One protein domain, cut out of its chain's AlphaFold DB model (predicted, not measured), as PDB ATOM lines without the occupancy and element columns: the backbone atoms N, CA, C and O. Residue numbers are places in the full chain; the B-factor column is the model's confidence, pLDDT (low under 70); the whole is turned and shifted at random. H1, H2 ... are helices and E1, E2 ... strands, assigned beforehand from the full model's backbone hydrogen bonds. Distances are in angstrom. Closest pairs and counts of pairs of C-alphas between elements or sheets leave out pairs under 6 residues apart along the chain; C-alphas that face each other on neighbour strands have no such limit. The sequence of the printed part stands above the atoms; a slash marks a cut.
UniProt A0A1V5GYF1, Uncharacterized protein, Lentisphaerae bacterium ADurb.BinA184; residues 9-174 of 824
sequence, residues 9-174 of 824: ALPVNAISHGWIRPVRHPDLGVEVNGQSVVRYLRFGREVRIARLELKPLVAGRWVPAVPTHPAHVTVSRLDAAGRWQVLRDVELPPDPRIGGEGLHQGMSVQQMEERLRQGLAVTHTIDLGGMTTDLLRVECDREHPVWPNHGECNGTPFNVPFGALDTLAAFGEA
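Overview. This is residues 9 to 174 of the 824 residues of an uncharacterized protein of Lentisphaerae bacterium ADurb.BinA184 (UniProt A0A1V5GYF1). A single twisted antiparallel sheet is folded back on itself where its two long, paired strands, E2 and E5, bend sharply, and the E1 and E2 hairpin reaches out to one side. H1 lies off the sheet, toward one end of the longest axis, in company with loops of the long links; the turn between E3 and E4 lies at the other end. The printed part has 166 residues, with six named strands and one named helix in the order E1, E2, E3, E4, H1, E5, E6, and its class is mostly strand. The sheet is branched at E2. The whole is compact, with a radius of gyration of the C-alphas of 16.8 A and spans of 55 by 37 by 23 A.

Along the chain. E1, residues 15 to 24, begins with C-alpha 15 at (139.250, 21.735, 126.358) and is 27.8 A long. E2, residues 31 to 54, is the longest strand by residues; it measures 29.4 A from first to last C-alpha and bends by 141 degrees at residue 47. E3 holds residues 70 to 78 over 23.2 A. E4, residues 84 to 91, measures 19.2 A and bends by 63 degrees at residue 87. H1, residues 109 to 121, begins with C-alpha 109 at (146.300, 24.405, 159.769) and is 19.6 A long. E5, residues 124 to 143, bends by 162 degrees at residue 139, and its first and last C-alphas are 13.6 A apart. E6, residues 169 to 173, is 13.3 A long and ends with C-alpha 173 at (128.641, 3.249, 126.407).

Arrangement. E1 and E2 form a hairpin of antiparallel neighbours, with N 17 and O 38 at 2.9 A. E6 is also an antiparallel neighbour of E2, with N 50 and O 171 at 2.8 A. E1, beside residues 31 to 40, and E6, beside residues 48 to 53, lie on one side of E2; E5, beside residues 36 to 54, lies on the other side. E2 and E5 are antiparallel, with N 39 and O 138 at 2.8 A and N 126 and O 52 at 2.9 A. E5 has E3 on its other side, antiparallel, with N 76 and O 137 at 2.8 A. E3 and E4 form a hairpin, N 75 and O 88 being 2.8 A apart. The closest C-alphas of E4 and E5, Leu 87 and Leu 128, are 7.6 A apart. E1, E4 and E6 are edge strands. H1 is not on the sheet; 5 of its 9 O i to N i+4 pairs are within hydrogen-bond range.

Size, cuts and confidence. The two C-alphas farthest apart, those of Ala 80 and Gly 106, are 56.7 A apart, while those of Ala 9 and Ala 174 are 9.4 A apart. The printed part has no cut. The links E2 to E3, E4 to H1 and E5 to E6 are long, with 15, 17 and 25 residues. The mean pLDDT of the printed part is 92.9, and no printed residue is under 70.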
ATOM      1  N   ALA A   9     133.562   4.518 132.561       93.56
ATOM      2  CA  ALA A   9     134.148   5.828 132.290       93.56
ATOM      3  C   ALA A   9     134.501   5.953 130.798       93.56
ATOM      4  O   ALA A   9     135.106   5.051 130.217       93.56
ATOM      5  N   LEU A  10     134.116   7.067 130.180       93.06
ATOM      6  CA  LEU A  10     134.381   7.353 128.774       93.06
ATOM      7  C   LEU A  10     135.693   8.142 128.630       93.06
ATOM      8  O   LEU A  10     135.913   9.090 129.389       93.06
ATOM      9  N   PRO A  11     136.553   7.813 127.650       90.25
ATOM     10  CA  PRO A  11     137.725   8.625 127.348       90.25
ATOM     11  C   PRO A  11     137.285   9.984 126.790       90.25
ATOM     12  O   PRO A  11     136.470  10.055 125.870       90.25
ATOM     13  N   VAL A  12     137.825  11.067 127.354       90.31
ATOM     14  CA  VAL A  12     137.465  12.447 127.003       90.31
ATOM     15  C   VAL A  12     138.732  13.248 126.723       90.31
ATOM     16  O   VAL A  12     139.626  13.311 127.562       90.31
ATOM     17  N   ASN A  13     138.771  13.934 125.581       90.50
ATOM     18  CA  ASN A  13     139.804  14.918 125.257       90.50
ATOM     19  C   ASN A  13     139.266  16.325 125.534       90.50
ATOM     20  O   ASN A  13     138.751  16.986 124.633       90.50
ATOM     21  N   ALA A  14     139.312  16.774 126.785       92.06
ATOM     22  CA  ALA A  14     138.668  18.026 127.173       92.06
ATOM     23  C   ALA A  14     139.434  19.280 126.713       92.06
ATOM     24  O   ALA A  14     140.658  19.268 126.605       92.06
ATOM     25  N   ILE A  15     138.702  20.373 126.484       91.12
ATOM     26  CA  ILE A  15     139.250  21.735 126.358       91.12
ATOM     27  C   ILE A  15     138.506  22.629 127.344       91.12
ATOM     28  O   ILE A  15     137.279  22.557 127.409       91.12
ATOM     29  N   SER A  16     139.227  23.477 128.077       91.88
ATOM     30  CA  SER A  16     138.632  24.455 128.990       91.88
ATOM     31  C   SER A  16     138.915  25.877 128.523       91.88
ATOM     32  O   SER A  16     140.045  26.181 128.145       91.88
ATOM     33  N   HIS A  17     137.915  26.749 128.628       91.75
ATOM     34  CA  HIS A  17     138.054  28.185 128.414       91.75
ATOM     35  C   HIS A  17     137.437  28.964 129.572       91.75
ATOM     36  O   HIS A  17     136.437  28.548 130.165       91.75
ATOM     37  N   GLY A  18     138.005  30.137 129.844       92.38
ATOM     38  CA  GLY A  18     137.300  31.166 130.591       92.38
ATOM     39  C   GLY A  18     136.128  31.703 129.777       92.38
ATOM     40  O   GLY A  18     136.185  31.779 128.546       92.38
ATOM     41  N   TRP A  19     135.061  32.090 130.460       93.81
ATOM     42  CA  TRP A  19     133.853  32.598 129.831       93.81
ATOM     43  C   TRP A  19     133.315  33.787 130.615       93.81
ATOM     44  O   TRP A  19     133.356  33.791 131.845       93.81
ATOM     45  N   ILE A  20     132.857  34.818 129.912       94.00
ATOM     46  CA  ILE A  20     132.463  36.089 130.519       94.00
ATOM     47  C   ILE A  20     131.013  36.420 130.193       94.00
ATOM     48  O   ILE A  20     130.549  36.186 129.073       94.00
ATOM     49  N   ARG A  21     130.288  36.954 131.176       93.12
ATOM     50  CA  ARG A  21     128.938  37.495 130.984       93.12
ATOM     51  C   ARG A  21     128.584  38.545 132.041       93.12
ATOM     52  O   ARG A  21     129.060  38.436 133.170       93.12
ATOM     53  N   PRO A  22     127.717  39.516 131.719       94.69
ATOM     54  CA  PRO A  22     127.148  40.422 132.707       94.69
ATOM     55  C   PRO A  22     126.345  39.655 133.760       94.69
ATOM     56  O   PRO A  22     125.535  38.787 133.426       94.69
ATOM     57  N   VAL A  23     126.564  39.979 135.031       95.00
ATOM     58  CA  VAL A  23     125.813  39.459 136.183       95.00
ATOM     59  C   VAL A  23     125.579  40.580 137.191       95.00
ATOM     60  O   VAL A  23     126.326  41.556 137.239       95.00
ATOM     61  N   ARG A  24     124.555  40.445 138.037       95.12
ATOM     62  CA  ARG A  24     124.340  41.369 139.157       95.12
ATOM     63  C   ARG A  24     125.189  40.922 140.345       95.12
ATOM     64  O   ARG A  24     125.001  39.816 140.845       95.12
ATOM     65  N   HIS A  25     126.104  41.771 140.803       93.62
ATOM     66  CA  HIS A  25     126.891  41.510 142.004       93.62
ATOM     67  C   HIS A  25     125.951  41.361 143.214       93.62
ATOM     68  O   HIS A  25     125.127  42.254 143.427       93.62
ATOM     69  N   PRO A  26     126.073  40.288 144.019       88.94
ATOM     70  CA  PRO A  26     125.124  40.004 145.095       88.94
ATOM     71  C   PRO A  26     125.143  41.082 146.187       88.94
ATOM     72  O   PRO A  26     124.086  41.571 146.567       88.94
ATOM     73  N   ASP A  27     126.335  41.511 146.617       90.81
ATOM     74  CA  ASP A  27     126.462  42.473 147.724       90.81
ATOM     75  C   ASP A  27     126.427  43.942 147.276       90.81
ATOM     76  O   ASP A  27     125.741  44.765 147.873       90.81
ATOM     77  N   LEU A  28     127.156  44.290 146.210       93.25
ATOM     78  CA  LEU A  28     127.233  45.661 145.699       93.25
ATOM     79  C   LEU A  28     125.995  46.081 144.901       93.25
ATOM     80  O   LEU A  28     125.798  47.268 144.656       93.25
ATOM     81  N   GLY A  29     125.192  45.119 144.437       92.56
ATOM     82  CA  GLY A  29     123.994  45.401 143.659       92.56
ATOM     83  C   GLY A  29     124.274  46.183 142.376       92.56
ATOM     84  O   GLY A  29     123.413  46.950 141.965       92.56
ATOM     85  N   VAL A  30     125.435  46.012 141.739       94.44
ATOM     86  CA  VAL A  30     125.773  46.592 140.426       94.44
ATOM     87  C   VAL A  30     126.010  45.508 139.388       94.44
ATOM     88  O   VAL A  30     126.219  44.347 139.734       94.44
ATOM     89  N   GLU A  31     125.926  45.862 138.109       94.81
ATOM     90  CA  GLU A  31     126.326  44.945 137.044       94.81
ATOM     91  C   GLU A  31     127.852  44.807 137.022       94.81
ATOM     92  O   GLU A  31     128.575  45.800 137.074       94.81
ATOM     93  N   VAL A  32     128.334  43.569 136.967       93.81
ATOM     94  CA  VAL A  32     129.753  43.225 136.858       93.81
ATOM     95  C   VAL A  32     129.937  42.147 135.800       93.81
ATOM     96  O   VAL A  32     129.003  41.427 135.448       93.81
ATOM     97  N   ASN A  33     131.167  41.983 135.322       92.31
ATOM     98  CA  ASN A  33     131.504  40.881 134.430       92.31
ATOM     99  C   ASN A  33     131.796  39.610 135.239       92.31
ATOM    100  O   ASN A  33     132.876  39.467 135.824       92.31
ATOM    101  N   GLY A  34     130.831  38.695 135.287       93.75
ATOM    102  CA  GLY A  34     130.993  37.374 135.880       93.75
ATOM    103  C   GLY A  34     131.965  36.534 135.056       93.75
ATOM    104  O   GLY A  34     131.870  36.498 133.827       93.75
ATOM    105  N   GLN A  35     132.905  35.883 135.736       93.88
ATOM    106  CA  GLN A  35     133.813  34.902 135.159       93.88
ATOM    107  C   GLN A  35     133.294  33.501 135.475       93.88
ATOM    108  O   GLN A  35     133.114  33.120 136.627       93.88
ATOM    109  N   SER A  36     133.093  32.735 134.416       94.62
ATOM    110  CA  SER A  36     132.654  31.346 134.429       94.62
ATOM    111  C   SER A  36     133.709  30.476 133.751       94.62
ATOM    112  O   SER A  36     134.602  30.977 133.056       94.62
ATOM    113  N   VAL A  37     133.614  29.167 133.950       94.88
ATOM    114  CA  VAL A  37     134.448  28.186 133.254       94.88
ATOM    115  C   VAL A  37     133.577  27.341 132.340       94.88
ATOM    116  O   VAL A  37     132.525  26.844 132.739       94.88
ATOM    117  N   VAL A  38     134.035  27.156 131.106       96.31
ATOM    118  CA  VAL A  38     133.430  26.238 130.143       96.31
ATOM    119  C   VAL A  38     134.410  25.113 129.856       96.31
ATOM    120  O   VAL A  38     135.557  25.370 129.502       96.31
ATOM    121  N   ARG A  39     133.946  23.867 129.958       96.81
ATOM    122  CA  ARG A  39     134.679  22.662 129.572       96.81
ATOM    123  C   ARG A  39     133.945  21.932 128.451       96.81
ATOM    124  O   ARG A  39     132.809  21.486 128.613       96.81
ATOM    125  N   TYR A  40     134.607  21.793 127.310       96.31
ATOM    126  CA  TYR A  40     134.144  20.989 126.186       96.31
ATOM    127  C   TYR A  40     134.595  19.546 126.383       96.31
ATOM    128  O   TYR A  40     135.794  19.274 126.392       96.31
ATOM    129  N   LEU A  41     133.652  18.615 126.525       96.75
ATOM    130  CA  LEU A  41     133.936  17.180 126.578       96.75
ATOM    131  C   LEU A  41     133.845  16.621 125.162       96.75
ATOM    132  O   LEU A  41     132.761  16.575 124.579       96.75
ATOM    133  N   ARG A  42     134.995  16.238 124.606       94.31
ATOM    134  CA  ARG A  42     135.127  15.763 123.227       94.31
ATOM    135  C   ARG A  42     135.421  14.277 123.228       94.31
ATOM    136  O   ARG A  42     136.421  13.848 123.807       94.31
ATOM    137  N   PHE A  43     134.566  13.509 122.568       92.62
ATOM    138  CA  PHE A  43     134.648  12.049 122.572       92.62
ATOM    139  C   PHE A  43     135.311  11.491 121.312       92.62
ATOM    140  O   PHE A  43     135.635  10.305 121.255       92.62
ATOM    141  N   GLY A  44     135.518  12.321 120.281       89.81
ATOM    142  CA  GLY A  44     136.115  11.889 119.016       89.81
ATOM    143  C   GLY A  44     135.160  11.137 118.079       89.81
ATOM    144  O   GLY A  44     135.414  11.021 116.882       89.81
ATOM    145  N   ARG A  45     134.054  10.636 118.630       89.81
ATOM    146  CA  ARG A  45     133.023   9.825 117.982       89.81
ATOM    147  C   ARG A  45     131.726   9.924 118.775       89.81
ATOM    148  O   ARG A  45     131.747  10.333 119.933       89.81
ATOM    149  N   GLU A  46     130.622   9.498 118.174       92.75
ATOM    150  CA  GLU A  46     129.357   9.396 118.897       92.75
ATOM    151  C   GLU A  46     129.450   8.338 120.000       92.75
ATOM    152  O   GLU A  46     129.849   7.193 119.772       92.75
ATOM    153  N   VAL A  47     129.077   8.742 121.209       93.56
ATOM    154  CA  VAL A  47     128.991   7.892 122.396       93.56
ATOM    155  C   VAL A  47     127.627   8.067 123.041       93.56
ATOM    156  O   VAL A  47     126.991   9.112 122.891       93.56
ATOM    157  N   ARG A  48     127.180   7.053 123.783       95.25
ATOM    158  CA  ARG A  48     125.943   7.108 124.557       95.25
ATOM    159  C   ARG A  48     126.266   7.443 126.010       95.25
ATOM    160  O   ARG A  48     126.817   6.616 126.727       95.25
ATOM    161  N   ILE A  49     125.915   8.641 126.458       95.81
ATOM    162  CA  ILE A  49     126.279   9.168 127.776       95.81
ATOM    163  C   ILE A  49     125.120   8.967 128.747       95.81
ATOM    164  O   ILE A  49     124.038   9.525 128.568       95.81
ATOM    165  N   ALA A  50     125.355   8.176 129.792       95.75
ATOM    166  CA  ALA A  50     124.400   7.974 130.872       95.75
ATOM    167  C   ALA A  50     124.407   9.163 131.835       95.75
ATOM    168  O   ALA A  50     123.354   9.722 132.112       95.75
ATOM    169  N   ARG A  51     125.585   9.564 132.325       96.56
ATOM    170  CA  ARG A  51     125.723  10.620 133.336       96.56
ATOM    171  C   ARG A  51     127.085  11.304 133.287       96.56
ATOM    172  O   ARG A  51     128.038  10.755 132.732       96.56
ATOM    173  N   LEU A  52     127.172  12.464 133.929       98.00
ATOM    174  CA  LEU A  52     128.427  13.110 134.301       98.00
ATOM    175  C   LEU A  52     128.633  13.015 135.814       98.00
ATOM    176  O   LEU A  52     127.664  13.067 136.575       98.00
ATOM    177  N   GLU A  53     129.886  12.911 136.242       97.69
ATOM    178  CA  GLU A  53     130.282  13.026 137.644       97.69
ATOM    179  C   GLU A  53     131.292  14.165 137.800       97.69
ATOM    180  O   GLU A  53     132.275  14.236 137.060       97.69
ATOM    181  N   LEU A  54     131.042  15.056 138.758       97.31
ATOM    182  CA  LEU A  54     131.909  16.177 139.114       97.31
ATOM    183  C   LEU A  54     132.275  16.072 140.595       97.31
ATOM    184  O   LEU A  54     131.397  15.897 141.440       97.31
ATOM    185  N   LYS A  55     133.566  16.192 140.909       95.94
ATOM    186  CA  LYS A  55     134.070  16.166 142.290       95.94
ATOM    187  C   LYS A  55     134.757  17.489 142.623       95.94
ATOM    188  O   LYS A  55     135.539  17.952 141.790       95.94
ATOM    189  N   PRO A  56     134.535  18.077 143.808       94.31
ATOM    190  CA  PRO A  56     135.347  19.190 144.284       94.31
ATOM    191  C   PRO A  56     136.844  18.873 144.202       94.31
ATOM    192  O   PRO A  56     137.260  17.727 144.390       94.31
ATOM    193  N   LEU A  57     137.659  19.888 143.935       93.50
ATOM    194  CA  LEU A  57     139.119  19.779 143.910       93.50
ATOM    195  C   LEU A  57     139.744  21.029 144.510       93.50
ATOM    196  O   LEU A  57     139.123  22.081 144.533       93.50
ATOM    197  N   VAL A  58     140.984  20.946 144.976       91.50
ATOM    198  CA  VAL A  58     141.708  22.137 145.435       91.50
ATOM    199  C   VAL A  58     142.310  22.832 144.215       91.50
ATOM    200  O   VAL A  58     143.230  22.307 143.589       91.50
ATOM    201  N   ALA A  59     141.746  23.983 143.839       83.38
ATOM    202  CA  ALA A  59     142.188  24.755 142.682       83.38
ATOM    203  C   ALA A  59     143.196  25.829 143.117       83.38
ATOM    204  O   ALA A  59     142.825  26.846 143.696       83.38
ATOM    205  N   GLY A  60     144.475  25.602 142.813       75.12
ATOM    206  CA  GLY A  60     145.572  26.498 143.181       75.12
ATOM    207  C   GLY A  60     146.448  25.942 144.302       75.12
ATOM    208  O   GLY A  60     146.345  24.778 144.684       75.12
ATOM    209  N   ARG A  61     147.367  26.778 144.784       72.06
ATOM    210  CA  ARG A  61     148.244  26.485 145.928       72.06
ATOM    211  C   ARG A  61     147.646  27.118 147.197       72.06
ATOM    212  O   ARG A  61     146.665  27.850 147.088       72.06
ATOM    213  N   TRP A  62     148.285  26.880 148.346       74.25
ATOM    214  CA  TRP A  62     148.111  27.592 149.631       74.25
ATOM    215  C   TRP A  62     147.186  26.964 150.678       74.25
ATOM    216  O   TRP A  62     146.569  25.920 150.474       74.25
ATOM    217  N   VAL A  63     147.226  27.580 151.862       76.25
ATOM    218  CA  VAL A  63     146.827  26.996 153.139       76.25
ATOM    219  C   VAL A  63     145.706  27.826 153.787       76.25
ATOM    220  O   VAL A  63     145.829  29.048 153.873       76.25
ATOM    221  N   PRO A  64     144.643  27.190 154.311       87.94
ATOM    222  CA  PRO A  64     144.336  25.771 154.151       87.94
ATOM    223  C   PRO A  64     143.880  25.447 152.717       87.94
ATOM    224  O   PRO A  64     143.396  26.316 151.994       87.94
ATOM    225  N   ALA A  65     144.001  24.178 152.330       89.88
ATOM    226  CA  ALA A  65     143.613  23.681 151.013       89.88
ATOM    227  C   ALA A  65     142.079  23.589 150.868       89.88
ATOM    228  O   ALA A  65     141.481  22.533 151.088       89.88
ATOM    229  N   VAL A  66     141.428  24.709 150.541       92.81
ATOM    230  CA  VAL A  66     139.966  24.792 150.390       92.81
ATOM    231  C   VAL A  66     139.531  24.243 149.019       92.81
ATOM    232  O   VAL A  66     140.041  24.703 147.994       92.81
ATOM    233  N   PRO A  67     138.613  23.256 148.964       93.88
ATOM    234  CA  PRO A  67     138.071  22.756 147.702       93.88
ATOM    235  C   PRO A  67     137.226  23.798 146.955       93.88
ATOM    236  O   PRO A  67     136.579  24.639 147.577       93.88
ATOM    237  N   THR A  68     137.165  23.680 145.628       94.00
ATOM    238  CA  THR A  68     136.160  24.343 144.791       94.00
ATOM    239  C   THR A  68     134.758  23.940 145.224       94.00
ATOM    240  O   THR A  68     134.541  22.839 145.738       94.00
ATOM    241  N   HIS A  69     133.788  24.814 144.990       94.75
ATOM    242  CA  HIS A  69     132.418  24.609 145.443       94.75
ATOM    243  C   HIS A  69     131.399  24.958 144.345       94.75
ATOM    244  O   HIS A  69     130.611  25.887 144.519       94.75
ATOM    245  N   PRO A  70     131.390  24.240 143.200       96.06
ATOM    246  CA  PRO A  70     130.477  24.518 142.089       96.06
ATOM    247  C   PRO A  70     129.012  24.559 142.544       96.06
ATOM    248  O   PRO A  70     128.538  23.617 143.177       96.06
ATOM    249  N   ALA A  71     128.294  25.633 142.211       97.25
ATOM    250  CA  ALA A  71     126.894  25.813 142.598       97.25
ATOM    251  C   ALA A  71     125.924  25.544 141.458       97.25
ATOM    252  O   ALA A  71     124.885  24.938 141.680       97.25
ATOM    253  N   HIS A  72     126.249  25.987 140.248       97.81
ATOM    254  CA  HIS A  72     125.335  25.899 139.123       97.81
ATOM    255  C   HIS A  72     126.071  25.431 137.870       97.81
ATOM    256  O   HIS A  72     127.152  25.930 137.544       97.81
ATOM    257  N   VAL A  73     125.502  24.422 137.206       98.19
ATOM    258  CA  VAL A  73     126.078  23.788 136.020       98.19
ATOM    259  C   VAL A  73     125.033  23.652 134.921       98.19
ATOM    260  O   VAL A  73     124.000  23.006 135.103       98.19
ATOM    261  N   THR A  74     125.370  24.147 133.732       98.31
ATOM    262  CA  THR A  74     124.577  23.956 132.513       98.31
ATOM    263  C   THR A  74     125.309  23.005 131.563       98.31
ATOM    264  O   THR A  74     126.472  23.214 131.213       98.31
ATOM    265  N   VAL A  75     124.621  21.960 131.099       98.50
ATOM    266  CA  VAL A  75     125.133  20.983 130.124       98.50
ATOM    267  C   VAL A  75     124.400  21.175 128.807       98.50
ATOM    268  O   VAL A  75     123.172  21.110 128.761       98.50
ATOM    269  N   SER A  76     125.143  21.378 127.723       97.88
ATOM    270  CA  SER A  76     124.597  21.615 126.386       97.88
ATOM    271  C   SER A  76     125.211  20.692 125.335       97.88
ATOM    272  O   SER A  76     126.381  20.316 125.429       97.88
ATOM    273  N   ARG A  77     124.440  20.380 124.289       95.69
ATOM    274  CA  ARG A  77     124.944  19.777 123.041       95.69
ATOM    275  C   ARG A  77     124.873  20.770 121.894       95.69
ATOM    276  O   ARG A  77     124.076  21.704 121.938       95.69
ATOM    277  N   LEU A  78     125.659  20.531 120.855       94.19
ATOM    278  CA  LEU A  78     125.581  21.299 119.620       94.19
ATOM    279  C   LEU A  78     124.492  20.719 118.705       94.19
ATOM    280  O   LEU A  78     124.429  19.504 118.521       94.19
ATOM    281  N   ASP A  79     123.625  21.565 118.151       92.00
ATOM    282  CA  ASP A  79     122.650  21.160 117.135       92.00
ATOM    283  C   ASP A  79     123.194  21.298 115.704       92.00
ATOM    284  O   ASP A  79     124.268  21.852 115.468       92.00
ATOM    285  N   ALA A  80     122.441  20.793 114.723       88.19
ATOM    286  CA  ALA A  80     122.834  20.840 113.312       88.19
ATOM    287  C   ALA A  80     122.944  22.271 112.743       88.19
ATOM    288  O   ALA A  80     123.555  22.460 111.695       88.19
ATOM    289  N   ALA A  81     122.367  23.270 113.422       89.06
ATOM    290  CA  ALA A  81     122.475  24.682 113.068       89.06
ATOM    291  C   ALA A  81     123.645  25.383 113.791       89.06
ATOM    292  O   ALA A  81     123.797  26.596 113.663       89.06
ATOM    293  N   GLY A  82     124.462  24.649 114.557       91.31
ATOM    294  CA  GLY A  82     125.590  25.202 115.307       91.31
ATOM    295  C   GLY A  82     125.188  25.925 116.595       91.31
ATOM    296  O   GLY A  82     125.974  26.713 117.123       91.31
ATOM    297  N   ARG A  83     123.980  25.682 117.119       95.31
ATOM    298  CA  ARG A  83     123.498  26.277 118.372       95.31
ATOM    299  C   ARG A  83     123.644  25.318 119.539       95.31
ATOM    300  O   ARG A  83     123.398  24.118 119.417       95.31
ATOM    301  N   TRP A  84     123.996  25.865 120.693       95.81
ATOM    302  CA  TRP A  84     124.035  25.128 121.947       95.81
ATOM    303  C   TRP A  84     122.616  24.929 122.480       95.81
ATOM    304  O   TRP A  84     121.934  25.885 122.841       95.81
ATOM    305  N   GLN A  85     122.173  23.674 122.520       96.75
ATOM    306  CA  GLN A  85     120.913  23.261 123.126       96.75
ATOM    307  C   GLN A  85     121.164  22.778 124.549       96.75
ATOM    308  O   GLN A  85     121.889  21.798 124.746       96.75
ATOM    309  N   VAL A  86     120.535  23.440 125.519       97.56
ATOM    310  CA  VAL A  86     120.584  23.044 126.930       97.56
ATOM    311  C   VAL A  86     119.891  21.696 127.106       97.56
ATOM    312  O   VAL A  86     118.759  21.492 126.675       97.56
ATOM    313  N   LEU A  87     120.599  20.768 127.738       97.31
ATOM    314  CA  LEU A  87     120.132  19.422 128.067       97.31
ATOM    315  C   LEU A  87     119.754  19.321 129.538       97.31
ATOM    316  O   LEU A  87     118.775  18.661 129.898       97.31
ATOM    317  N   ARG A  88     120.580  19.941 130.381       97.81
ATOM    318  CA  ARG A  88     120.423  20.019 131.826       97.81
ATOM    319  C   ARG A  88     120.876  21.383 132.299       97.81
ATOM    320  O   ARG A  88     121.859  21.918 131.792       97.81
ATOM    321  N   ASP A  89     120.161  21.865 133.293       97.75
ATOM    322  CA  ASP A  89     120.443  23.078 134.037       97.75
ATOM    323  C   ASP A  89     120.275  22.693 135.505       97.75
ATOM    324  O   ASP A  89     119.207  22.208 135.892       97.75
ATOM    325  N   VAL A  90     121.370  22.698 136.262       97.75
ATOM    326  CA  VAL A  90     121.457  21.977 137.535       97.75
ATOM    327  C   VAL A  90     122.015  22.886 138.613       97.75
ATOM    328  O   VAL A  90     123.165  23.312 138.541       97.75
ATOM    329  N   GLU A  91     121.221  23.099 139.659       97.88
ATOM    330  CA  GLU A  91     121.695  23.628 140.937       97.88
ATOM    331  C   GLU A  91     122.264  22.470 141.766       97.88
ATOM    332  O   GLU A  91     121.565  21.516 142.122       97.88
ATOM    333  N   LEU A  92     123.560  22.535 142.038       96.81
ATOM    334  CA  LEU A  92     124.273  21.584 142.873       96.81
ATOM    335  C   LEU A  92     124.070  21.953 144.349       96.81
ATOM    336  O   LEU A  92     124.125  23.133 144.703       96.81
ATOM    337  N   PRO A  93     123.839  20.974 145.241       95.25
ATOM    338  CA  PRO A  93     123.641  21.263 146.655       95.25
ATOM    339  C   PRO A  93     124.933  21.807 147.285       95.25
ATOM    340  O   PRO A  93     126.010  21.288 146.973       95.25
ATOM    341  N   PRO A  94     124.847  22.799 148.189       95.19
ATOM    342  CA  PRO A  94     126.007  23.249 148.941       95.19
ATOM    343  C   PRO A  94     126.467  22.167 149.924       95.19
ATOM    344  O   PRO A  94     125.654  21.462 150.525       95.19
ATOM    345  N   ASP A  95     127.774  22.084 150.134       94.38
ATOM    346  CA  ASP A  95     128.409  21.340 151.211       94.38
ATOM    347  C   ASP A  95     128.839  22.311 152.328       94.38
ATOM    348  O   ASP A  95     129.813  23.062 152.166       94.38
ATOM    349  N   PRO A  96     128.157  22.297 153.488       92.94
ATOM    350  CA  PRO A  96     128.498  23.150 154.622       92.94
ATOM    351  C   PRO A  96     129.957  23.026 155.075       92.94
ATOM    352  O   PRO A  96     130.524  23.998 155.569       92.94
ATOM    353  N   ARG A  97     130.606  21.871 154.873       92.12
ATOM    354  CA  ARG A  97     132.004  21.644 155.269       92.12
ATOM    355  C   ARG A  97     132.971  22.489 154.441       92.12
ATOM    356  O   ARG A  97     133.921  23.026 155.001       92.12
ATOM    357  N   ILE A  98     132.712  22.636 153.138       92.44
ATOM    358  CA  ILE A  98     133.497  23.502 152.239       92.44
ATOM    359  C   ILE A  98     133.200  24.979 152.540       92.44
ATOM    360  O   ILE A  98     134.109  25.809 152.552       92.44
ATOM    361  N   GLY A  99     131.940  25.287 152.869       91.62
ATOM    362  CA  GLY A  99     131.509  26.611 153.335       91.62
ATOM    363  C   GLY A  99     132.054  27.017 154.713       91.62
ATOM    364  O   GLY A  99     131.906  28.171 155.106       91.62
ATOM    365  N   GLY A 100     132.707  26.099 155.436       92.62
ATOM    366  CA  GLY A 100     133.404  26.383 156.690       92.62
ATOM    367  C   GLY A 100     132.688  25.959 157.970       92.62
ATOM    368  O   GLY A 100     133.081  26.387 159.054       92.62
ATOM    369  N   GLU A 101     131.662  25.111 157.895       93.81
ATOM    370  CA  GLU A 101     131.001  24.580 159.087       93.81
ATOM    371  C   GLU A 101     132.007  23.850 159.988       93.81
ATOM    372  O   GLU A 101     132.631  22.851 159.603       93.81
ATOM    373  N   GLY A 102     132.113  24.329 161.227       92.62
ATOM    374  CA  GLY A 102     133.044  23.803 162.216       92.62
ATOM    375  C   GLY A 102     134.479  24.293 162.037       92.62
ATOM    376  O   GLY A 102     135.351  23.758 162.707       92.62
ATOM    377  N   LEU A 103     134.740  25.276 161.169       94.31
ATOM    378  CA  LEU A 103     136.030  25.958 161.073       94.31
ATOM    379  C   LEU A 103     136.004  27.280 161.846       94.31
ATOM    380  O   LEU A 103     135.002  27.988 161.890       94.31
ATOM    381  N   HIS A 104     137.142  27.628 162.442       91.81
ATOM    382  CA  HIS A 104     137.403  28.963 162.968       91.81
ATOM    383  C   HIS A 104     138.894  29.280 162.856       91.81
ATOM    384  O   HIS A 104     139.737  28.383 162.892       91.81
ATOM    385  N   GLN A 105     139.248  30.564 162.777       86.31
ATOM    386  CA  GLN A 105     140.631  30.974 162.499       86.31
ATOM    387  C   GLN A 105     141.628  30.634 163.622       86.31
ATOM    388  O   GLN A 105     142.825  30.547 163.378       86.31
ATOM    389  N   GLY A 106     141.142  30.364 164.839       85.88
ATOM    390  CA  GLY A 106     141.966  29.845 165.943       85.88
ATOM    391  C   GLY A 106     142.377  28.366 165.841       85.88
ATOM    392  O   GLY A 106     143.092  27.893 166.718       85.88
ATOM    393  N   MET A 107     141.905  27.614 164.840       90.75
ATOM    394  CA  MET A 107     142.321  26.221 164.632       90.75
ATOM    395  C   MET A 107     143.751  26.138 164.082       90.75
ATOM    396  O   MET A 107     144.236  27.067 163.435       90.75
ATOM    397  N   SER A 108     144.420  24.997 164.268       88.12
ATOM    398  CA  SER A 108     145.666  24.726 163.548       88.12
ATOM    399  C   SER A 108     145.389  24.456 162.066       88.12
ATOM    400  O   SER A 108     144.313  23.987 161.686       88.12
ATOM    401  N   VAL A 109     146.379  24.717 161.207       86.75
ATOM    402  CA  VAL A 109     146.300  24.405 159.769       86.75
ATOM    403  C   VAL A 109     145.919  22.943 159.532       86.75
ATOM    404  O   VAL A 109     145.004  22.666 158.763       86.75
ATOM    405  N   GLN A 110     146.552  22.017 160.254       89.25
ATOM    406  CA  GLN A 110     146.290  20.585 160.128       89.25
ATOM    407  C   GLN A 110     144.827  20.230 160.444       89.25
ATOM    408  O   GLN A 110     144.231  19.405 159.756       89.25
ATOM    409  N   GLN A 111     144.236  20.863 161.465       93.12
ATOM    410  CA  GLN A 111     142.827  20.660 161.818       93.12
ATOM    411  C   GLN A 111     141.889  21.172 160.716       93.12
ATOM    412  O   GLN A 111     140.942  20.477 160.346       93.12
ATOM    413  N   MET A 112     142.174  22.357 160.163       92.69
ATOM    414  CA  MET A 112     141.426  22.909 159.028       92.69
ATOM    415  C   MET A 112     141.510  22.001 157.799       92.69
ATOM    416  O   MET A 112     140.484  21.693 157.196       92.69
ATOM    417  N   GLU A 113     142.707  21.534 157.442       92.00
ATOM    418  CA  GLU A 113     142.914  20.659 156.286       92.00
ATOM    419  C   GLU A 113     142.215  19.306 156.436       92.00
ATOM    420  O   GLU A 113     141.604  18.829 155.482       92.00
ATOM    421  N   GLU A 114     142.257  18.698 157.625       93.06
ATOM    422  CA  GLU A 114     141.544  17.446 157.898       93.06
ATOM    423  C   GLU A 114     140.037  17.598 157.665       93.06
ATOM    424  O   GLU A 114     139.411  16.761 157.013       93.06
ATOM    425  N   ARG A 115     139.456  18.702 158.146       93.06
ATOM    426  CA  ARG A 115     138.034  19.003 157.964       93.06
ATOM    427  C   ARG A 115     137.689  19.262 156.497       93.06
ATOM    428  O   ARG A 115     136.725  18.687 155.996       93.06
ATOM    429  N   LEU A 116     138.475  20.083 155.801       93.50
ATOM    430  CA  LEU A 116     138.240  20.445 154.398       93.50
ATOM    431  C   LEU A 116     138.399  19.250 153.449       93.50
ATOM    432  O   LEU A 116     137.637  19.122 152.489       93.50
ATOM    433  N   ARG A 117     139.317  18.320 153.746       93.38
ATOM    434  CA  ARG A 117     139.518  17.096 152.951       93.38
ATOM    435  C   ARG A 117     138.257  16.235 152.869       93.38
ATOM    436  O   ARG A 117     138.041  15.567 151.862       93.38
ATOM    437  N   GLN A 118     137.392  16.284 153.881       91.38
ATOM    438  CA  GLN A 118     136.118  15.558 153.882       91.38
ATOM    439  C   GLN A 118     135.155  16.061 152.792       91.38
ATOM    440  O   GLN A 118     134.335  15.280 152.307       91.38
ATOM    441  N   GLY A 119     135.274  17.327 152.372       89.81
ATOM    442  CA  GLY A 119     134.505  17.899 151.261       89.81
ATOM    443  C   GLY A 119     134.895  17.329 149.891       89.81
ATOM    444  O   GLY A 119     134.057  17.238 149.000       89.81
ATOM    445  N   LEU A 120     136.130  16.835 149.729       92.62
ATOM    446  CA  LEU A 120     136.595  16.211 148.477       92.62
ATOM    447  C   LEU A 120     135.932  14.855 148.187       92.62
ATOM    448  O   LEU A 120     136.029  14.342 147.073       92.62
ATOM    449  N   ALA A 121     135.262  14.253 149.176       90.44
ATOM    450  CA  ALA A 121     134.536  12.998 148.994       90.44
ATOM    451  C   ALA A 121     133.184  13.183 148.279       90.44
ATOM    452  O   ALA A 121     132.581  12.194 147.852       90.44
ATOM    453  N   VAL A 122     132.694  14.422 148.143       92.56
ATOM    454  CA  VAL A 122     131.438  14.704 147.439       92.56
ATOM    455  C   VAL A 122     131.574  14.360 145.961       92.56
ATOM    456  O   VAL A 122     132.568  14.665 145.307       92.56
ATOM    457  N   THR A 123     130.546  13.709 145.424       95.31
ATOM    458  CA  THR A 123     130.403  13.473 143.989       95.31
ATOM    459  C   THR A 123     129.040  13.983 143.563       95.31
ATOM    460  O   THR A 123     128.013  13.468 144.000       95.31
ATOM    461  N   HIS A 124     129.032  14.999 142.710       96.31
ATOM    462  CA  HIS A 124     127.825  15.486 142.068       96.31
ATOM    463  C   HIS A 124     127.564  14.658 140.815       96.31
ATOM    464  O   HIS A 124     128.449  14.503 139.974       96.31
ATOM    465  N   THR A 125     126.349  14.133 140.681       96.62
ATOM    466  CA  THR A 125     125.939  13.331 139.525       96.62
ATOM    467  C   THR A 125     124.888  14.070 138.713       96.62
ATOM    468  O   THR A 125     123.857  14.470 139.246       96.62
ATOM    469  N   ILE A 126     125.130  14.208 137.409       97.19
ATOM    470  CA  ILE A 126     124.200  14.821 136.457       97.19
ATOM    471  C   ILE A 126     123.742  13.741 135.477       97.19
ATOM    472  O   ILE A 126     124.518  13.297 134.630       97.19
ATOM    473  N   ASP A 127     122.489  13.301 135.595       95.94
ATOM    474  CA  ASP A 127     121.906  12.283 134.713       95.94
ATOM    475  C   ASP A 127     121.544  12.868 133.338       95.94
ATOM    476  O   ASP A 127     120.805  13.853 133.232       95.94
ATOM    477  N   LEU A 128     122.040  12.239 132.273       95.62
ATOM    478  CA  LEU A 128     121.805  12.603 130.874       95.62
ATOM    479  C   LEU A 128     120.913  11.592 130.134       95.62
ATOM    480  O   LEU A 128     120.626  11.784 128.952       95.62
ATOM    481  N   GLY A 129     120.434  10.540 130.806       90.06
ATOM    482  CA  GLY A 129     119.407   9.637 130.283       90.06
ATOM    483  C   GLY A 129     119.847   8.773 129.098       90.06
ATOM    484  O   GLY A 129     119.003   8.311 128.328       90.06
ATOM    485  N   GLY A 130     121.153   8.552 128.915       89.88
ATOM    486  CA  GLY A 130     121.675   7.726 127.825       89.88
ATOM    487  C   GLY A 130     121.603   8.411 126.459       89.88
ATOM    488  O   GLY A 130     121.301   7.737 125.473       89.88
ATOM    489  N   MET A 131     121.829   9.726 126.406       92.44
ATOM    490  CA  MET A 131     121.834  10.507 125.167       92.44
ATOM    491  C   MET A 131     123.033  10.174 124.271       92.44
ATOM    492  O   MET A 131     124.106   9.862 124.778       92.44
ATOM    493  N   THR A 132     122.891  10.328 122.955       94.44
ATOM    494  CA  THR A 132     124.005  10.161 122.007       94.44
ATOM    495  C   THR A 132     124.564  11.513 121.567       94.44
ATOM    496  O   THR A 132     123.795  12.398 121.186       94.44
ATOM    497  N   THR A 133     125.886  11.687 121.642       94.19
ATOM    498  CA  THR A 133     126.612  12.874 121.148       94.19
ATOM    499  C   THR A 133     128.111  12.579 121.001       94.19
ATOM    500  O   THR A 133     128.606  11.622 121.594       94.19
ATOM    501  N   ASP A 134     128.846  13.394 120.243       93.19
ATOM    502  CA  ASP A 134     130.319  13.397 120.186       93.19
ATOM    503  C   ASP A 134     130.958  14.609 120.896       93.19
ATOM    504  O   ASP A 134     132.176  14.639 121.119       93.19
ATOM    505  N   LEU A 135     130.128  15.572 121.318       95.94
ATOM    506  CA  LEU A 135     130.524  16.805 121.989       95.94
ATOM    507  C   LEU A 135     129.500  17.224 123.051       95.94
ATOM    508  O   LEU A 135     128.293  17.266 122.796       95.94
ATOM    509  N   LEU A 136     129.993  17.616 124.223       97.62
ATOM    510  CA  LEU A 136     129.235  18.376 125.216       97.62
ATOM    511  C   LEU A 136     129.958  19.678 125.552       97.62
ATOM    512  O   LEU A 136     131.186  19.706 125.620       97.62
ATOM    513  N   ARG A 137     129.192  20.733 125.824       97.69
ATOM    514  CA  ARG A 137     129.660  21.953 126.490       97.69
ATOM    515  C   ARG A 137     129.104  21.958 127.905       97.69
ATOM    516  O   ARG A 137     127.887  21.928 128.070       97.69
ATOM    517  N   VAL A 138     129.979  22.004 128.902       98.31
ATOM    518  CA  VAL A 138     129.594  22.103 130.312       98.31
ATOM    519  C   VAL A 138     130.102  23.423 130.860       98.31
ATOM    520  O   VAL A 138     131.279  23.732 130.723       98.31
ATOM    521  N   GLU A 139     129.208  24.215 131.431       97.81
ATOM    522  CA  GLU A 139     129.493  25.546 131.955       97.81
ATOM    523  C   GLU A 139     129.211  25.566 133.454       97.81
ATOM    524  O   GLU A 139     128.147  25.116 133.869       97.81
ATOM    525  N   CYS A 140     130.157  26.073 134.245       97.69
ATOM    526  CA  CYS A 140     129.956  26.403 135.653       97.69
ATOM    527  C   CYS A 140     130.113  27.910 135.811       97.69
ATOM    528  O   CYS A 140     131.183  28.465 135.542       97.69
ATOM    529  N   ASP A 141     129.039  28.571 136.221       96.38
ATOM    530  CA  ASP A 141     128.936  30.030 136.230       96.38
ATOM    531  C   ASP A 141     128.853  30.659 137.609       96.38
ATOM    532  O   ASP A 141     129.004  31.876 137.743       96.38
ATOM    533  N   ARG A 142     128.651  29.821 138.621       95.75
ATOM    534  CA  ARG A 142     128.626  30.224 140.009       95.75
ATOM    535  C   ARG A 142     129.221  29.149 140.905       95.75
ATOM    536  O   ARG A 142     128.987  27.958 140.693       95.75
ATOM    537  N   GLU A 143     129.908  29.585 141.950       94.44
ATOM    538  CA  GLU A 143     130.254  28.776 143.116       94.44
ATOM    539  C   GLU A 143     129.434  29.173 144.346       94.44
ATOM    540  O   GLU A 143     128.979  30.310 144.491       94.44
ATOM    541  N   HIS A 144     129.251  28.218 145.249       95.31
ATOM    542  CA  HIS A 144     128.782  28.479 146.599       95.31
ATOM    543  C   HIS A 144     129.898  29.169 147.393       95.31
ATOM    544  O   HIS A 144     131.074  29.043 147.044       95.31
ATOM    545  N   PRO A 145     129.572  29.872 148.490       91.62
ATOM    546  CA  PRO A 145     130.589  30.399 149.388       91.62
ATOM    547  C   PRO A 145     131.566  29.311 149.860       91.62
ATOM    548  O   PRO A 145     131.172  28.177 150.153       91.62
ATOM    549  N   VAL A 146     132.841  29.680 149.953       92.31
ATOM    550  CA  VAL A 146     133.927  28.824 150.444       92.31
ATOM    551  C   VAL A 146     134.575  29.442 151.676       92.31
ATOM    552  O   VAL A 146     134.491  30.653 151.891       92.31
ATOM    553  N   TRP A 147     135.235  28.619 152.490       93.56
ATOM    554  CA  TRP A 147     135.974  29.099 153.656       93.56
ATOM    555  C   TRP A 147     137.088  30.099 153.273       93.56
ATOM    556  O   TRP A 147     137.865  29.812 152.353       93.56
ATOM    557  N   PRO A 148     137.233  31.236 153.991       91.94
ATOM    558  CA  PRO A 148     138.325  32.178 153.767       91.94
ATOM    559  C   PRO A 148     139.708  31.537 153.885       91.94
ATOM    560  O   PRO A 148     140.020  30.869 154.873       91.94
ATOM    561  N   ASN A 149     140.554  31.761 152.881       90.25
ATOM    562  CA  ASN A 149     141.883  31.158 152.784       90.25
ATOM    563  C   ASN A 149     142.861  32.038 151.985       90.25
ATOM    564  O   ASN A 149     142.466  33.007 151.341       90.25
ATOM    565  N   HIS A 150     144.138  31.662 151.981       87.75
ATOM    566  CA  HIS A 150     145.215  32.365 151.273       87.75
ATOM    567  C   HIS A 150     145.406  31.902 149.813       87.75
ATOM    568  O   HIS A 150     146.498  31.933 149.270       87.75
ATOM    569  N   GLY A 151     144.350  31.415 149.165       83.56
ATOM    570  CA  GLY A 151     144.354  30.836 147.817       83.56
ATOM    571  C   GLY A 151     144.427  31.851 146.668       83.56
ATOM    572  O   GLY A 151     143.925  32.973 146.746       83.56
ATOM    573  N   GLU A 152     145.010  31.418 145.547       81.56
ATOM    574  CA  GLU A 152     145.228  32.217 144.325       81.56
ATOM    575  C   GLU A 152     143.974  32.396 143.452       81.56
ATOM    576  O   GLU A 152     143.905  33.329 142.655       81.56
ATOM    577  N   CYS A 153     142.997  31.494 143.572       79.38
ATOM    578  CA  CYS A 153     141.808  31.449 142.715       79.38
ATOM    579  C   CYS A 153     140.525  31.873 143.442       79.38
ATOM    580  O   CYS A 153     139.433  31.575 142.976       79.38
ATOM    581  N   ASN A 154     140.651  32.555 144.579       86.62
ATOM    582  CA  ASN A 154     139.506  33.039 145.345       86.62
ATOM    583  C   ASN A 154     138.770  34.160 144.608       86.62
ATOM    584  O   ASN A 154     139.392  34.968 143.921       86.62
ATOM    585  N   GLY A 155     137.460  34.263 144.810       90.00
ATOM    586  CA  GLY A 155     136.641  35.305 144.212       90.00
ATOM    587  C   GLY A 155     135.220  35.318 144.758       90.00
ATOM    588  O   GLY A 155     134.853  34.516 145.616       90.00
ATOM    589  N   THR A 156     134.413  36.253 144.257       91.38
ATOM    590  CA  THR A 156     132.964  36.244 144.503       91.38
ATOM    591  C   THR A 156     132.320  34.997 143.887       91.38
ATOM    592  O   THR A 156     132.925  34.374 143.013       91.38
ATOM    593  N   PRO A 157     131.067  34.656 144.249       93.25
ATOM    594  CA  PRO A 157     130.354  33.521 143.661       93.25
ATOM    595  C   PRO A 157     130.372  33.479 142.128       93.25
ATOM    596  O   PRO A 157     130.350  32.401 141.556       93.25
ATOM    597  N   PHE A 158     130.445  34.632 141.456       93.88
ATOM    598  CA  PHE A 158     130.490  34.746 139.994       93.88
ATOM    599  C   PHE A 158     131.908  34.899 139.432       93.88
ATOM    600  O   PHE A 158     132.089  35.465 138.352       93.88
ATOM    601  N   ASN A 159     132.927  34.463 140.166       92.06
ATOM    602  CA  ASN A 159     134.298  34.399 139.687       92.06
ATOM    603  C   ASN A 159     134.842  32.981 139.853       92.06
ATOM    604  O   ASN A 159     135.668  32.701 140.716       92.06
ATOM    605  N   VAL A 160     134.315  32.082 139.025       93.44
ATOM    606  CA  VAL A 160     134.596  30.651 139.112       93.44
ATOM    607  C   VAL A 160     136.056  30.376 138.709       93.44
ATOM    608  O   VAL A 160     136.496  30.832 137.642       93.44
ATOM    609  N   PRO A 161     136.818  29.603 139.508       89.81
ATOM    610  CA  PRO A 161     138.152  29.138 139.163       89.81
ATOM    611  C   PRO A 161     138.148  28.365 137.845       89.81
ATOM    612  O   PRO A 161     137.342  27.457 137.643       89.81
ATOM    613  N   PHE A 162     139.115  28.638 136.963       85.50
ATOM    614  CA  PHE A 162     139.221  27.927 135.680       85.50
ATOM    615  C   PHE A 162     139.410  26.411 135.820       85.50
ATOM    616  O   PHE A 162     139.073  25.669 134.902       85.50
ATOM    617  N   GLY A 163     139.921  25.944 136.962       88.12
ATOM    618  CA  GLY A 163     140.061  24.520 137.254       88.12
ATOM    619  C   GLY A 163     138.790  23.851 137.780       88.12
ATOM    620  O   GLY A 163     138.790  22.638 137.919       88.12
ATOM    621  N   ALA A 164     137.697  24.573 138.069       93.12
ATOM    622  CA  ALA A 164     136.548  24.026 138.808       93.12
ATOM    623  C   ALA A 164     135.848  22.826 138.136       93.12
ATOM    624  O   ALA A 164     135.151  22.069 138.807       93.12
ATOM    625  N   LEU A 165     136.058  22.622 136.830       95.88
ATOM    626  CA  LEU A 165     135.520  21.496 136.057       95.88
ATOM    627  C   LEU A 165     136.571  20.426 135.699       95.88
ATOM    628  O   LEU A 165     136.277  19.535 134.903       95.88
ATOM    629  N   ASP A 166     137.793  20.476 136.238       93.81
ATOM    630  CA  ASP A 166     138.880  19.581 135.808       93.81
ATOM    631  C   ASP A 166     138.653  18.102 136.148       93.81
ATOM    632  O   ASP A 166     139.114  17.228 135.410       93.81
ATOM    633  N   THR A 167     137.894  17.810 137.205       95.38
ATOM    634  CA  THR A 167     137.503  16.445 137.610       95.38
ATOM    635  C   THR A 167     136.290  15.904 136.857       95.38
ATOM    636  O   THR A 167     135.903  14.760 137.090       95.38
ATOM    637  N   LEU A 168     135.669  16.704 135.982       96.88
ATOM    638  CA  LEU A 168     134.449  16.319 135.282       96.88
ATOM    639  C   LEU A 168     134.693  15.089 134.398       96.88
ATOM    640  O   LEU A 168     135.459  15.140 133.432       96.88
ATOM    641  N   ALA A 169     133.993  14.002 134.710       97.12
ATOM    642  CA  ALA A 169     134.078  12.728 134.010       97.12
ATOM    643  C   ALA A 169     132.719  12.337 133.416       97.12
ATOM    644  O   ALA A 169     131.668  12.603 133.998       97.12
ATOM    645  N   ALA A 170     132.737  11.683 132.255       96.88
ATOM    646  CA  ALA A 170     131.541  11.181 131.586       96.88
ATOM    647  C   ALA A 170     131.474   9.654 131.681       96.88
ATOM    648  O   ALA A 170     132.485   8.976 131.500       96.88
ATOM    649  N   PHE A 171     130.280   9.112 131.922       97.19
ATOM    650  CA  PHE A 171     130.042   7.674 132.034       97.19
ATOM    651  C   PHE A 171     128.950   7.218 131.071       97.19
ATOM    652  O   PHE A 171     127.917   7.880 130.933       97.19
ATOM    653  N   GLY A 172     129.150   6.067 130.430       95.62
ATOM    654  CA  GLY A 172     128.200   5.513 129.470       95.62
ATOM    655  C   GLY A 172     128.786   4.403 128.602       95.62
ATOM    656  O   GLY A 172     129.710   3.706 129.011       95.62
ATOM    657  N   GLU A 173     128.253   4.261 127.391       93.81
ATOM    658  CA  GLU A 173     128.641   3.249 126.407       93.81
ATOM    659  C   GLU A 173     129.343   3.910 125.214       93.81
ATOM    660  O   GLU A 173     128.838   4.867 124.620       93.81
ATOM    661  N   ALA A 174     130.504   3.376 124.839       90.06
ATOM    662  CA  ALA A 174     131.190   3.732 123.603       90.06
ATOM    663  C   ALA A 174     131.139   2.545 122.633       90.06
ATOM    664  O   ALA A 174     131.251   1.400 123.081       90.06
TER     665      ALA A 174